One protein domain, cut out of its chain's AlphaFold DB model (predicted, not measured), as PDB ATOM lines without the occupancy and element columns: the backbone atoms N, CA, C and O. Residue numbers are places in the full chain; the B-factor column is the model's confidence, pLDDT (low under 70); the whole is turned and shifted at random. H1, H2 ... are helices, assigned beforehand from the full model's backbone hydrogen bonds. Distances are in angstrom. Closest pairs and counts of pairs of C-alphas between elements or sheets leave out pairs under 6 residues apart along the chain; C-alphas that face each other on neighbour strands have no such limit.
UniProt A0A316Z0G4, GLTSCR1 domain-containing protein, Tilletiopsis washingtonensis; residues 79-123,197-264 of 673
ATOM      1  N   ALA A  79     207.190 240.911 118.859       63.97
ATOM      2  CA  ALA A  79     207.615 239.780 118.040       63.97
ATOM      3  C   ALA A  79     208.089 238.602 118.905       63.97
ATOM      4  O   ALA A  79     207.545 237.510 118.776       63.97
ATOM      5  N   GLU A  80     209.008 238.838 119.845       72.38
ATOM      6  CA  GLU A  80     209.485 237.814 120.784       72.38
ATOM      7  C   GLU A  80     208.378 237.287 121.705       72.38
ATOM      8  O   GLU A  80     208.409 236.122 122.084       72.38
ATOM      9  N   ARG A  81     207.392 238.112 122.090       68.62
ATOM     10  CA  ARG A  81     206.255 237.652 122.911       68.62
ATOM     11  C   ARG A  81     205.336 236.718 122.131       68.62
ATOM     12  O   ARG A  81     204.922 235.697 122.674       68.62
ATOM     13  N   VAL A  82     205.053 237.039 120.867       70.38
ATOM     14  CA  VAL A  82     204.317 236.146 119.957       70.38
ATOM     15  C   VAL A  82     205.124 234.875 119.700       70.38
ATOM     16  O   VAL A  82     204.576 233.783 119.786       70.38
ATOM     17  N   GLU A  83     206.427 234.988 119.463       75.31
ATOM     18  CA  GLU A  83     207.289 233.832 119.227       75.31
ATOM     19  C   GLU A  83     207.419 232.939 120.469       75.31
ATOM     20  O   GLU A  83     207.288 231.726 120.365       75.31
ATOM     21  N   ALA A  84     207.588 233.507 121.665       75.38
ATOM     22  CA  ALA A  84     207.617 232.753 122.916       75.38
ATOM     23  C   ALA A  84     206.267 232.079 123.217       75.38
ATOM     24  O   ALA A  84     206.254 230.960 123.733       75.38
ATOM     25  N   ALA A  85     205.143 232.719 122.873       76.00
ATOM     26  CA  ALA A  85     203.825 232.093 122.947       76.00
ATOM     27  C   ALA A  85     203.719 230.905 121.976       76.00
ATOM     28  O   ALA A  85     203.347 229.818 122.405       76.00
ATOM     29  N   LEU A  86     204.144 231.074 120.717       78.69
ATOM     30  CA  LEU A  86     204.181 230.004 119.712       78.69
ATOM     31  C   LEU A  86     205.117 228.854 120.113       78.69
ATOM     32  O   LEU A  86     204.724 227.696 120.017       78.69
ATOM     33  N   ARG A  87     206.324 229.134 120.626       79.94
ATOM     34  CA  ARG A  87     207.246 228.102 121.140       79.94
ATOM     35  C   ARG A  87     206.634 227.341 122.322       79.94
ATOM     36  O   ARG A  87     206.830 226.134 122.425       79.94
ATOM     37  N   ARG A  88     205.895 228.021 123.207       79.38
ATOM     38  CA  ARG A  88     205.221 227.395 124.358       79.38
ATOM     39  C   ARG A  88     204.055 226.508 123.930       79.38
ATOM     40  O   ARG A  88     203.910 225.419 124.473       79.38
ATOM     41  N   ASP A  89     203.264 226.966 122.966       77.88
ATOM     42  CA  ASP A  89     202.155 226.205 122.385       77.88
ATOM     43  C   ASP A  89     202.686 224.975 121.629       77.88
ATOM     44  O   ASP A  89     202.272 223.850 121.891       77.88
ATOM     45  N   HIS A  90     203.731 225.149 120.814       80.69
ATOM     46  CA  HIS A  90     204.414 224.055 120.119       80.69
ATOM     47  C   HIS A  90     205.047 223.039 121.088       80.69
ATOM     48  O   HIS A  90     204.955 221.834 120.870       80.69
ATOM     49  N   ALA A  91     205.624 223.485 122.209       83.31
ATOM     50  CA  ALA A  91     206.095 222.577 123.255       83.31
ATOM     51  C   ALA A  91     204.946 221.793 123.920       83.31
ATOM     52  O   ALA A  91     205.122 220.617 124.231       83.31
ATOM     53  N   ALA A  92     203.771 222.410 124.102       80.00
ATOM     54  CA  ALA A  92     202.578 221.748 124.633       80.00
ATOM     55  C   ALA A  92     201.952 220.742 123.643       80.00
ATOM     56  O   ALA A  92     201.420 219.722 124.085       80.00
ATOM     57  N   VAL A  93     202.059 220.987 122.329       79.94
ATOM     58  CA  VAL A  93     201.733 220.028 121.249       79.94
ATOM     59  C   VAL A  93     202.689 218.832 121.246       79.94
ATOM     60  O   VAL A  93     202.264 217.690 121.107       79.94
ATOM     61  N   LEU A  94     203.996 219.080 121.345       84.19
ATOM     62  CA  LEU A  94     205.007 218.026 121.205       84.19
ATOM     63  C   LEU A  94     205.155 217.165 122.464       84.19
ATOM     64  O   LEU A  94     205.623 216.029 122.385       84.19
ATOM     65  N   ARG A  95     204.816 217.711 123.638       84.56
ATOM     66  CA  ARG A  95     204.938 217.036 124.936       84.56
ATOM     67  C   ARG A  95     203.650 217.208 125.744       84.56
ATOM     68  O   ARG A  95     203.620 218.021 126.673       84.56
ATOM     69  N   PRO A  96     202.593 216.446 125.415       81.06
ATOM     70  CA  PRO A  96     201.392 216.414 126.232       81.06
ATOM     71  C   PRO A  96     201.737 215.928 127.631       81.06
ATOM     72  O   PRO A  96     202.199 214.801 127.817       81.06
ATOM     73  N   ASP A  97     201.418 216.732 128.638       83.94
ATOM     74  CA  ASP A  97     201.217 216.164 129.960       83.94
ATOM     75  C   ASP A  97     199.856 215.453 129.965       83.94
ATOM     76  O   ASP A  97     198.808 216.096 130.055       83.94
ATOM     77  N   TYR A  98     199.876 214.125 129.855       81.69
ATOM     78  CA  TYR A  98     198.727 213.252 130.132       81.69
ATOM     79  C   TYR A  98     198.744 212.694 131.565       81.69
ATOM     80  O   TYR A  98     197.805 212.015 131.971       81.69
ATOM     81  N   SER A  99     199.819 212.936 132.319       87.75
ATOM     82  CA  SER A  99     200.083 212.286 133.606       87.75
ATOM     83  C   SER A  99     199.497 213.042 134.795       87.75
ATOM     84  O   SER A  99     199.020 212.415 135.742       87.75
ATOM     85  N   THR A 100     199.487 214.380 134.762       91.12
ATOM     86  CA  THR A 100     198.861 215.161 135.834       91.12
ATOM     87  C   THR A 100     197.356 215.320 135.585       91.12
ATOM     88  O   THR A 100     196.958 215.691 134.478       91.12
ATOM     89  N   PRO A 101     196.490 215.079 136.588       92.44
ATOM     90  CA  PRO A 101     195.048 215.233 136.428       92.44
ATOM     91  C   PRO A 101     194.665 216.701 136.208       92.44
ATOM     92  O   PRO A 101     195.250 217.610 136.808       92.44
ATOM     93  N   PHE A 102     193.654 216.929 135.368       91.12
ATOM     94  CA  PHE A 102     193.191 218.271 135.020       91.12
ATOM     95  C   PHE A 102     192.689 219.043 136.244       91.12
ATOM     96  O   PHE A 102     191.805 218.585 136.969       91.12
ATOM     97  N   ARG A 103     193.210 220.257 136.447       92.62
ATOM     98  CA  ARG A 103     192.861 221.106 137.601       92.62
ATOM     99  C   ARG A 103     191.653 222.012 137.362       92.62
ATOM    100  O   ARG A 103     191.077 222.527 138.314       92.62
ATOM    101  N   SER A 104     191.293 222.269 136.105       93.00
ATOM    102  CA  SER A 104     190.145 223.109 135.732       93.00
ATOM    103  C   SER A 104     189.743 222.903 134.269       93.00
ATOM    104  O   SER A 104     190.549 222.450 133.464       93.00
ATOM    105  N   ALA A 105     188.545 223.343 133.873       76.06
ATOM    106  CA  ALA A 105     188.141 223.343 132.462       76.06
ATOM    107  C   ALA A 105     189.074 224.183 131.557       76.06
ATOM    108  O   ALA A 105     189.241 223.873 130.382       76.06
ATOM    109  N   ARG A 106     189.732 225.222 132.096       78.94
ATOM    110  CA  ARG A 106     190.721 226.019 131.348       78.94
ATOM    111  C   ARG A 106     192.038 225.265 131.144       78.94
ATOM    112  O   ARG A 106     192.671 225.444 130.113       78.94
ATOM    113  N   ASP A 107     192.418 224.422 132.103       83.62
ATOM    114  CA  ASP A 107     193.573 223.515 132.030       83.62
ATOM    115  C   ASP A 107     193.320 222.390 131.007       83.62
ATOM    116  O   ASP A 107     194.171 222.130 130.162       83.62
ATOM    117  N   VAL A 108     192.100 221.829 130.986       80.25
ATOM    118  CA  VAL A 108     191.631 220.907 129.928       80.25
ATOM    119  C   VAL A 108     191.789 221.543 128.544       80.25
ATOM    120  O   VAL A 108     192.430 220.958 127.679       80.25
ATOM    121  N   VAL A 109     191.261 222.756 128.330       79.00
ATOM    122  CA  VAL A 109     191.380 223.449 127.034       79.00
ATOM    123  C   VAL A 109     192.844 223.745 126.695       79.00
ATOM    124  O   VAL A 109     193.278 223.419 125.598       79.00
ATOM    125  N   ALA A 110     193.630 224.295 127.623       80.38
ATOM    126  CA  ALA A 110     195.034 224.626 127.368       80.38
ATOM    127  C   ALA A 110     195.905 223.402 127.019       80.38
ATOM    128  O   ALA A 110     196.902 223.555 126.320       80.38
ATOM    129  N   ARG A 111     195.540 222.203 127.494       82.19
ATOM    130  CA  ARG A 111     196.297 220.960 127.267       82.19
ATOM    131  C   ARG A 111     195.728 220.073 126.162       82.19
ATOM    132  O   ARG A 111     196.491 219.307 125.591       82.19
ATOM    133  N   LEU A 112     194.433 220.154 125.842       78.06
ATOM    134  CA  LEU A 112     193.800 219.324 124.803       78.06
ATOM    135  C   LEU A 112     193.530 220.060 123.486       78.06
ATOM    136  O   LEU A 112     193.618 219.427 122.436       78.06
ATOM    137  N   LEU A 113     193.255 221.371 123.506       73.25
ATOM    138  CA  LEU A 113     193.013 222.148 122.281       73.25
ATOM    139  C   LEU A 113     194.169 222.045 121.263       73.25
ATOM    140  O   LEU A 113     193.864 221.891 120.079       73.25
ATOM    141  N   PRO A 114     195.462 222.024 121.663       71.38
ATOM    142  CA  PRO A 114     196.553 221.875 120.700       71.38
ATOM    143  C   PRO A 114     196.511 220.549 119.915       71.38
ATOM    144  O   PRO A 114     196.964 220.507 118.778       71.38
ATOM    145  N   TYR A 115     195.887 219.489 120.449       64.62
ATOM    146  CA  TYR A 115     195.698 218.209 119.742       64.62
ATOM    147  C   TYR A 115     194.569 218.253 118.716       64.62
ATOM    148  O   TYR A 115     194.583 217.498 117.748       64.62
ATOM    149  N   HIS A 116     193.589 219.138 118.902       60.09
ATOM    150  CA  HIS A 116     192.444 219.242 117.993       60.09
ATOM    151  C   HIS A 116     192.839 219.921 116.669       60.09
ATOM    152  O   HIS A 116     192.179 219.712 115.658       60.09
ATOM    153  N   VAL A 117     193.955 220.662 116.653       58.91
ATOM    154  CA  VAL A 117     194.548 221.264 115.445       58.91
ATOM    155  C   VAL A 117     195.165 220.212 114.510       58.91
ATOM    156  O   VAL A 117     195.272 220.461 113.316       58.91
ATOM    157  N   TYR A 118     195.525 219.026 115.018       54.50
ATOM    158  CA  TYR A 118     196.111 217.936 114.221       54.50
ATOM    159  C   TYR A 118     195.106 216.849 113.822       54.50
ATOM    160  O   TYR A 118     195.454 215.947 113.068       54.50
ATOM    161  N   ALA A 119     193.845 216.958 114.247       54.31
ATOM    162  CA  ALA A 119     192.745 216.123 113.761       54.31
ATOM    163  C   ALA A 119     192.166 216.647 112.426       54.31
ATOM    164  O   ALA A 119     190.956 216.608 112.204       54.31
ATOM    165  N   VAL A 120     193.030 217.164 111.547       59.69
ATOM    166  CA  VAL A 120     192.675 217.514 110.166       59.69
ATOM    167  C   VAL A 120     192.574 216.201 109.381       59.69
ATOM    168  O   VAL A 120     193.546 215.445 109.385       59.69
ATOM    169  N   PRO A 121     191.438 215.887 108.733       78.50
ATOM    170  CA  PRO A 121     191.308 214.662 107.951       78.50
ATOM    171  C   PRO A 121     192.390 214.561 106.872       78.50
ATOM    172  O   PRO A 121     192.690 215.553 106.208       78.50
ATOM    173  N   ASP A 122     192.901 213.354 106.613       71.69
ATOM    174  CA  ASP A 122     193.906 213.121 105.560       71.69
ATOM    175  C   ASP A 122     193.454 213.648 104.188       71.69
ATOM    176  O   ASP A 122     194.282 214.046 103.377       71.69
ATOM    177  N   ALA A 123     192.142 213.702 103.936       72.12
ATOM    178  CA  ALA A 123     191.556 214.294 102.735       72.12
ATOM    179  C   ALA A 123     191.835 215.803 102.597       72.12
ATOM    180  O   ALA A 123     192.096 216.262 101.488       72.12
ATOM    181  N   LEU A 197     188.313 229.276 107.833       62.34
ATOM    182  CA  LEU A 197     187.687 230.112 108.873       62.34
ATOM    183  C   LEU A 197     188.362 229.951 110.249       62.34
ATOM    184  O   LEU A 197     188.551 230.934 110.963       62.34
ATOM    185  N   TRP A 198     188.803 228.736 110.581       60.94
ATOM    186  CA  TRP A 198     189.530 228.422 111.816       60.94
ATOM    187  C   TRP A 198     190.903 229.114 111.892       60.94
ATOM    188  O   TRP A 198     191.289 229.618 112.946       60.94
ATOM    189  N   ALA A 199     191.623 229.223 110.770       63.28
ATOM    190  CA  ALA A 199     192.900 229.935 110.712       63.28
ATOM    191  C   ALA A 199     192.694 231.452 110.874       63.28
ATOM    192  O   ALA A 199     193.484 232.127 111.538       63.28
ATOM    193  N   GLN A 200     191.598 231.992 110.326       63.25
ATOM    194  CA  GLN A 200     191.197 233.382 110.552       63.25
ATOM    195  C   GLN A 200     190.862 233.648 112.030       63.25
ATOM    196  O   GLN A 200     191.288 234.671 112.568       63.25
ATOM    197  N   GLU A 201     190.134 232.746 112.692       72.12
ATOM    198  CA  GLU A 201     189.802 232.869 114.116       72.12
ATOM    199  C   GLU A 201     191.046 232.761 115.011       72.12
ATOM    200  O   GLU A 201     191.239 233.611 115.880       72.12
ATOM    201  N   SER A 202     191.953 231.820 114.731       72.38
ATOM    202  CA  SER A 202     193.234 231.681 115.440       72.38
ATOM    203  C   SER A 202     194.110 232.940 115.324       72.38
ATOM    204  O   SER A 202     194.573 233.477 116.334       72.38
ATOM    205  N   VAL A 203     194.263 233.506 114.118       74.69
ATOM    206  CA  VAL A 203     195.004 234.769 113.919       74.69
ATOM    207  C   VAL A 203     194.338 235.936 114.658       74.69
ATOM    208  O   VAL A 203     195.035 236.756 115.264       74.69
ATOM    209  N   LEU A 204     193.002 236.013 114.664       78.25
ATOM    210  CA  LEU A 204     192.274 237.020 115.442       78.25
ATOM    211  C   LEU A 204     192.493 236.835 116.951       78.25
ATOM    212  O   LEU A 204     192.768 237.819 117.640       78.25
ATOM    213  N   GLN A 205     192.447 235.603 117.457       75.44
ATOM    214  CA  GLN A 205     192.679 235.279 118.865       75.44
ATOM    215  C   GLN A 205     194.108 235.624 119.306       75.44
ATOM    216  O   GLN A 205     194.272 236.298 120.324       75.44
ATOM    217  N   LEU A 206     195.126 235.256 118.522       73.25
ATOM    218  CA  LEU A 206     196.522 235.631 118.769       73.25
ATOM    219  C   LEU A 206     196.713 237.156 118.740       73.25
ATOM    220  O   LEU A 206     197.365 237.715 119.621       73.25
ATOM    221  N   SER A 207     196.095 237.854 117.779       74.56
ATOM    222  CA  SER A 207     196.163 239.324 117.709       74.56
ATOM    223  C   SER A 207     195.503 240.002 118.916       74.56
ATOM    224  O   SER A 207     196.016 240.996 119.428       74.56
ATOM    225  N   ARG A 208     194.406 239.425 119.426       81.88
ATOM    226  CA  ARG A 208     193.717 239.892 120.631       81.88
ATOM    227  C   ARG A 208     194.560 239.658 121.883       81.88
ATOM    228  O   ARG A 208     194.704 240.581 122.674       81.88
ATOM    229  N   GLN A 209     195.165 238.479 122.033       71.62
ATOM    230  CA  GLN A 209     196.077 238.184 123.144       71.62
ATOM    231  C   GLN A 209     197.300 239.113 123.143       71.62
ATOM    232  O   GLN A 209     197.679 239.625 124.194       71.62
ATOM    233  N   ALA A 210     197.885 239.387 121.971       73.12
ATOM    234  CA  ALA A 210     198.992 240.331 121.841       73.12
ATOM    235  C   ALA A 210     198.587 241.768 122.228       73.12
ATOM    236  O   ALA A 210     199.353 242.451 122.910       73.12
ATOM    237  N   TYR A 211     197.382 242.204 121.840       80.75
ATOM    238  CA  TYR A 211     196.824 243.507 122.215       80.75
ATOM    239  C   TYR A 211     196.513 243.612 123.715       80.75
ATOM    240  O   TYR A 211     196.867 244.609 124.342       80.75
ATOM    241  N   ASP A 212     195.881 242.592 124.302       78.50
ATOM    242  CA  ASP A 212     195.569 242.568 125.735       78.50
ATOM    243  C   ASP A 212     196.872 242.590 126.567       78.50
ATOM    244  O   ASP A 212     196.978 243.376 127.507       78.50
ATOM    245  N   ALA A 213     197.915 241.862 126.146       77.25
ATOM    246  CA  ALA A 213     199.242 241.928 126.763       77.25
ATOM    247  C   ALA A 213     199.934 243.298 126.583       77.25
ATOM    248  O   ALA A 213     200.553 243.805 127.515       77.25
ATOM    249  N   GLU A 214     199.846 243.939 125.410       78.25
ATOM    250  CA  GLU A 214     200.370 245.304 125.213       78.25
ATOM    251  C   GLU A 214     199.650 246.322 126.112       78.25
ATOM    252  O   GLU A 214     200.285 247.196 126.707       78.25
ATOM    253  N   LYS A 215     198.333 246.173 126.267       86.81
ATOM    254  CA  LYS A 215     197.517 246.999 127.155       86.81
ATOM    255  C   LYS A 215     197.913 246.827 128.624       86.81
ATOM    256  O   LYS A 215     198.033 247.840 129.310       86.81
ATOM    257  N   GLU A 216     198.147 245.597 129.088       83.19
ATOM    258  CA  GLU A 216     198.625 245.316 130.454       83.19
ATOM    259  C   GLU A 216     199.976 245.994 130.742       83.19
ATOM    260  O   GLU A 216     200.141 246.628 131.789       83.19
ATOM    261  N   VAL A 217     200.906 245.965 129.781       81.94
ATOM    262  CA  VAL A 217     202.199 246.666 129.889       81.94
ATOM    263  C   VAL A 217     202.014 248.183 129.943       81.94
ATOM    264  O   VAL A 217     202.596 248.838 130.803       81.94
ATOM    265  N   LEU A 218     201.158 248.756 129.091       83.69
ATOM    266  CA  LEU A 218     200.865 250.193 129.124       83.69
ATOM    267  C   LEU A 218     200.186 250.635 130.431       83.69
ATOM    268  O   LEU A 218     200.389 251.776 130.859       83.69
ATOM    269  N   THR A 219     199.394 249.772 131.075       90.56
ATOM    270  CA  THR A 219     198.859 250.049 132.416       90.56
ATOM    271  C   THR A 219     199.939 249.968 133.493       90.56
ATOM    272  O   THR A 219     200.025 250.896 134.296       90.56
ATOM    273  N   ALA A 220     200.821 248.963 133.455       88.44
ATOM    274  CA  ALA A 220     201.939 248.844 134.393       88.44
ATOM    275  C   ALA A 220     202.913 250.037 134.293       88.44
ATOM    276  O   ALA A 220     203.253 250.646 135.308       88.44
ATOM    277  N   ASP A 221     203.279 250.461 133.078       88.81
ATOM    278  CA  ASP A 221     204.095 251.663 132.842       88.81
ATOM    279  C   ASP A 221     203.433 252.927 133.422       88.81
ATOM    280  O   ASP A 221     204.098 253.785 134.011       88.81
ATOM    281  N   GLN A 222     202.108 253.068 133.277       92.00
ATOM    282  CA  GLN A 222     201.374 254.182 133.883       92.00
ATOM    283  C   GLN A 222     201.350 254.111 135.410       92.00
ATOM    284  O   GLN A 222     201.418 255.159 136.052       92.00
ATOM    285  N   GLU A 223     201.253 252.921 135.996       94.19
ATOM    286  CA  GLU A 223     201.289 252.722 137.445       94.19
ATOM    287  C   GLU A 223     202.670 253.049 138.017       94.19
ATOM    288  O   GLU A 223     202.744 253.831 138.965       94.19
ATOM    289  N   VAL A 224     203.762 252.611 137.378       92.88
ATOM    290  CA  VAL A 224     205.133 253.012 137.750       92.88
ATOM    291  C   VAL A 224     205.299 254.536 137.683       92.88
ATOM    292  O   VAL A 224     205.859 255.146 138.599       92.88
ATOM    293  N   LEU A 225     204.762 255.196 136.648       93.31
ATOM    294  CA  LEU A 225     204.802 256.661 136.537       93.31
ATOM    295  C   LEU A 225     203.923 257.384 137.571       93.31
ATOM    296  O   LEU A 225     204.272 258.493 137.983       93.31
ATOM    297  N   ARG A 226     202.802 256.794 138.008       95.75
ATOM    298  CA  ARG A 226     201.984 257.327 139.114       95.75
ATOM    299  C   ARG A 226     202.706 257.160 140.449       95.75
ATOM    300  O   ARG A 226     202.874 258.157 141.144       95.75
ATOM    301  N   ALA A 227     203.216 255.965 140.740       95.31
ATOM    302  CA  ALA A 227     203.977 255.663 141.948       95.31
ATOM    303  C   ALA A 227     205.222 256.559 142.075       95.31
ATOM    304  O   ALA A 227     205.432 257.164 143.120       95.31
ATOM    305  N   THR A 228     205.980 256.760 140.989       95.00
ATOM    306  CA  THR A 228     207.138 257.680 140.968       95.00
ATOM    307  C   THR A 228     206.728 259.118 141.318       95.00
ATOM    308  O   THR A 228     207.444 259.823 142.031       95.00
ATOM    309  N   ARG A 229     205.564 259.575 140.833       96.56
ATOM    310  CA  ARG A 229     205.046 260.921 141.128       96.56
ATOM    311  C   ARG A 229     204.548 261.067 142.559       96.56
ATOM    312  O   ARG A 229     204.755 262.112 143.171       96.56
ATOM    313  N   GLU A 230     203.893 260.038 143.077       97.00
ATOM    314  CA  GLU A 230     203.399 259.991 144.448       97.00
ATOM    315  C   GLU A 230     204.550 259.916 145.452       97.00
ATOM    316  O   GLU A 230     204.608 260.736 146.364       97.00
ATOM    317  N   GLN A 231     205.538 259.050 145.214       94.69
ATOM    318  CA  GLN A 231     206.766 258.973 146.003       94.69
ATOM    319  C   GLN A 231     207.523 260.308 145.998       94.69
ATOM    320  O   GLN A 231     207.952 260.771 147.052       94.69
ATOM    321  N   GLY A 232     207.626 260.979 144.844       96.00
ATOM    322  CA  GLY A 232     208.222 262.314 144.763       96.00
ATOM    323  C   GLY A 232     207.445 263.383 145.544       96.00
ATOM    324  O   GLY A 232     208.061 264.244 146.169       96.00
ATOM    325  N   ARG A 233     206.107 263.305 145.575       97.25
ATOM    326  CA  ARG A 233     205.259 264.180 146.405       97.25
ATOM    327  C   ARG A 233     205.443 263.897 147.902       97.25
ATOM    328  O   ARG A 233     205.532 264.847 148.670       97.25
ATOM    329  N   ILE A 234     205.519 262.628 148.305       96.31
ATOM    330  CA  ILE A 234     205.769 262.214 149.699       96.31
ATOM    331  C   ILE A 234     207.162 262.674 150.158       96.31
ATOM    332  O   ILE A 234     207.309 263.164 151.271       96.31
ATOM    333  N   ALA A 235     208.163 262.597 149.279       96.38
ATOM    334  CA  ALA A 235     209.523 263.081 149.527       96.38
ATOM    335  C   ALA A 235     209.667 264.620 149.513       96.38
ATOM    336  O   ALA A 235     210.780 265.124 149.643       96.38
ATOM    337  N   GLY A 236     208.580 265.378 149.321       96.88
ATOM    338  CA  GLY A 236     208.607 266.845 149.305       96.88
ATOM    339  C   GLY A 236     209.320 267.470 148.098       96.88
ATOM    340  O   GLY A 236     209.655 268.653 148.141       96.88
ATOM    341  N   LEU A 237     209.555 266.709 147.022       96.62
ATOM    342  CA  LEU A 237     210.214 267.217 145.815       96.62
ATOM    343  C   LEU A 237     209.342 268.252 145.094       96.62
ATOM    344  O   LEU A 237     208.113 268.140 145.032       96.62
ATOM    345  N   ASN A 238     209.977 269.236 144.456       97.12
ATOM    346  CA  ASN A 238     209.259 270.217 143.647       97.12
ATOM    347  C   ASN A 238     208.626 269.552 142.419       97.12
ATOM    348  O   ASN A 238     209.184 268.621 141.840       97.12
ATOM    349  N   SER A 239     207.517 270.102 141.909       93.75
ATOM    350  CA  SER A 239     206.818 269.545 140.732       93.75
ATOM    351  C   SER A 239     207.737 269.293 139.522       93.75
ATOM    352  O   SER A 239     207.569 268.307 138.811       93.75
ATOM    353  N   ARG A 240     208.749 270.149 139.304       96.31
ATOM    354  CA  ARG A 240     209.746 269.984 138.226       96.31
ATOM    355  C   ARG A 240     210.699 268.805 138.456       96.31
ATOM    356  O   ARG A 240     211.152 268.190 137.494       96.31
ATOM    357  N   GLU A 241     211.022 268.509 139.709       95.69
ATOM    358  CA  GLU A 241     211.865 267.379 140.111       95.69
ATOM    359  C   GLU A 241     211.072 266.076 140.019       95.69
ATOM    360  O   GLU A 241     211.580 265.098 139.481       95.69
ATOM    361  N   ILE A 242     209.794 266.108 140.410       95.06
ATOM    362  CA  ILE A 242     208.835 265.014 140.222       95.06
ATOM    363  C   ILE A 242     208.702 264.639 138.734       95.06
ATOM    364  O   ILE A 242     208.832 263.466 138.378       95.06
ATOM    365  N   ASP A 243     208.503 265.613 137.840       93.56
ATOM    366  CA  ASP A 243     208.425 265.335 136.398       93.56
ATOM    367  C   ASP A 243     209.773 264.880 135.809       93.56
ATOM    368  O   ASP A 243     209.796 264.021 134.923       93.56
ATOM    369  N   ARG A 244     210.909 265.381 136.319       96.12
ATOM    370  CA  ARG A 244     212.247 264.890 135.937       96.12
ATOM    371  C   ARG A 244     212.470 263.442 136.393       96.12
ATOM    372  O   ARG A 244     213.012 262.656 135.617       96.12
ATOM    373  N   ALA A 245     212.026 263.075 137.595       92.25
ATOM    374  CA  ALA A 245     212.082 261.708 138.111       92.25
ATOM    375  C   ALA A 245     211.206 260.765 137.272       92.25
ATOM    376  O   ALA A 245     211.700 259.753 136.779       92.25
ATOM    377  N   ALA A 246     209.957 261.147 136.985       93.69
ATOM    378  CA  ALA A 246     209.066 260.385 136.107       93.69
ATOM    379  C   ALA A 246     209.627 260.242 134.673       93.69
ATOM    380  O   ALA A 246     209.541 259.172 134.068       93.69
ATOM    381  N   ALA A 247     210.263 261.283 134.125       94.44
ATOM    382  CA  ALA A 247     210.933 261.216 132.823       94.44
ATOM    383  C   ALA A 247     212.187 260.318 132.829       94.44
ATOM    384  O   ALA A 247     212.518 259.717 131.803       94.44
ATOM    385  N   ASN A 248     212.885 260.207 133.962       94.94
ATOM    386  CA  ASN A 248     214.004 259.281 134.134       94.94
ATOM    387  C   ASN A 248     213.514 257.834 134.279       94.94
ATOM    388  O   ASN A 248     213.987 256.986 133.527       94.94
ATOM    389  N   ALA A 249     212.506 257.577 135.120       92.38
ATOM    390  CA  ALA A 249     211.856 256.269 135.240       92.38
ATOM    391  C   ALA A 249     211.338 255.770 133.877       92.38
ATOM    392  O   ALA A 249     211.613 254.643 133.476       92.38
ATOM    393  N   ARG A 250     210.709 256.646 133.080       92.12
ATOM    394  CA  ARG A 250     210.293 256.310 131.707       92.12
ATOM    395  C   ARG A 250     211.462 255.930 130.791       92.12
ATOM    396  O   ARG A 250     211.328 255.028 129.970       92.12
ATOM    397  N   ARG A 251     212.597 256.633 130.885       94.19
ATOM    398  CA  ARG A 251     213.805 256.299 130.108       94.19
ATOM    399  C   ARG A 251     214.432 254.986 130.568       94.19
ATOM    400  O   ARG A 251     214.970 254.270 129.729       94.19
ATOM    401  N   GLN A 252     214.330 254.665 131.853       91.75
ATOM    402  CA  GLN A 252     214.762 253.384 132.396       91.75
ATOM    403  C   GLN A 252     213.884 252.235 131.885       91.75
ATOM    404  O   GLN A 252     214.436 251.320 131.288       91.75
ATOM    405  N   LEU A 253     212.552 252.336 131.966       88.81
ATOM    406  CA  LEU A 253     211.622 251.339 131.403       88.81
ATOM    407  C   LEU A 253     211.877 251.086 129.904       88.81
ATOM    408  O   LEU A 253     211.961 249.943 129.461       88.81
ATOM    409  N   LEU A 254     212.092 252.154 129.121       87.75
ATOM    410  CA  LEU A 254     212.460 252.040 127.702       87.75
ATOM    411  C   LEU A 254     213.810 251.336 127.487       87.75
ATOM    412  O   LEU A 254     213.952 250.576 126.532       87.75
ATOM    413  N   ARG A 255     214.804 251.585 128.350       89.81
ATOM    414  CA  ARG A 255     216.122 250.937 128.281       89.81
ATOM    415  C   ARG A 255     216.045 249.466 128.682       89.81
ATOM    416  O   ARG A 255     216.655 248.638 128.018       89.81
ATOM    417  N   GLU A 256     215.294 249.144 129.728       86.31
ATOM    418  CA  GLU A 256     215.070 247.774 130.196       86.31
ATOM    419  C   GLU A 256     214.335 246.952 129.134       86.31
ATOM    420  O   GLU A 256     214.796 245.863 128.805       86.31
ATOM    421  N   GLY A 257     213.297 247.507 128.496       79.88
ATOM    422  CA  GLY A 257     212.618 246.853 127.372       79.88
ATOM    423  C   GLY A 257     213.521 246.629 126.149       79.88
ATOM    424  O   GLY A 257     213.383 245.618 125.464       79.88
ATOM    425  N   LEU A 258     214.482 247.528 125.890       79.00
ATOM    426  CA  LEU A 258     215.458 247.364 124.804       79.00
ATOM    427  C   LEU A 258     216.501 246.276 125.125       79.00
ATOM    428  O   LEU A 258     216.806 245.442 124.275       79.00
ATOM    429  N   MET A 259     217.025 246.263 126.355       76.31
ATOM    430  CA  MET A 259     217.996 245.260 126.816       76.31
ATOM    431  C   MET A 259     217.369 243.861 126.911       76.31
ATOM    432  O   MET A 259     218.005 242.881 126.531       76.31
ATOM    433  N   ALA A 260     216.116 243.768 127.370       72.94
ATOM    434  CA  ALA A 260     215.391 242.505 127.491       72.94
ATOM    435  C   ALA A 260     215.136 241.818 126.139       72.94
ATOM    436  O   ALA A 260     215.062 240.589 126.110       72.94
ATOM    437  N   GLY A 261     215.016 242.594 125.051       61.62
ATOM    438  CA  GLY A 261     214.902 242.072 123.684       61.62
ATOM    439  C   GLY A 261     216.240 241.729 123.020       61.62
ATOM    440  O   GLY A 261     216.302 240.831 122.188       61.62
ATOM    441  N   ALA A 262     217.329 242.406 123.400       62.81
ATOM    442  CA  ALA A 262     218.663 242.118 122.862       62.81
ATOM    443  C   ALA A 262     219.298 240.854 123.475       62.81
ATOM    444  O   ALA A 262     219.954 240.092 122.772       62.81
ATOM    445  N   GLY A 263     219.085 240.602 124.772       52.50
ATOM    446  CA  GLY A 263     219.696 239.484 125.513       52.50
ATOM    447  C   GLY A 263     219.003 238.122 125.363       52.50
ATOM    448  O   GLY A 263     219.037 237.330 126.301       52.50
ATOM    449  N   ALA A 264     218.299 237.878 124.253       50.00
ATOM    450  CA  ALA A 264     217.583 236.621 123.983       50.00
ATOM    451  C   ALA A 264     218.111 235.850 122.756       50.00
ATOM    452  O   ALA A 264     217.561 234.798 122.424       50.00
TER     453      ALA A 264
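This is residues 79 to 123 and 197 to 264 of the 673 residues of the protein "GLTSCR1 domain-containing protein" of Tilletiopsis washingtonensis (UniProt A0A316Z0G4). Long helix H3 and H4, which folds back from its end, make a V; away from the V's tip, H1 and H2 meet in a corner. The printed part, 113 residues with four named helices, H1 to H4 in chain order, is all helix and extended: radius of gyration of the C-alphas 21.2 A, spans 70 by 29 by 28 A.

H3, residues 197 to 234, runs 55.0 A from C-alpha (187.687, 230.112, 108.873) to (205.769, 262.214, 149.699). H4 is residues 239 to 262, 34.8 A; H1, 79 to 94, 22.1 A; H2, 105 to 116, 15.6 A.

H3, with residues 221 to 233 alone, touches H4 in a hairpin; closest C-alphas, Gly 232 and Ile 242, 5.3 A. They run opposite ways at 37 degrees, only just steep. H3 and H1 only just touch, with 3 pairs of C-alphas within 8 A, Val 82 and Ala 210 closest at 7.0 A. H1, with residues 89 to 93 alone, touches H2, about perpendicular at 81 degrees; closest C-alphas, Val 93 and Pro 114, 5.5 A. Every O i to N i+4 pair is within hydrogen-bond range in H1, H3 and H4, 5 of 8 in H2.

Residues 124 to 196 are not printed; C-alphas 123 and 197 are 17.4 A apart. No link printed whole is long. Confidence is under 70 at 79, 81, 115 to 120, 197 to 200 and 261 to 264.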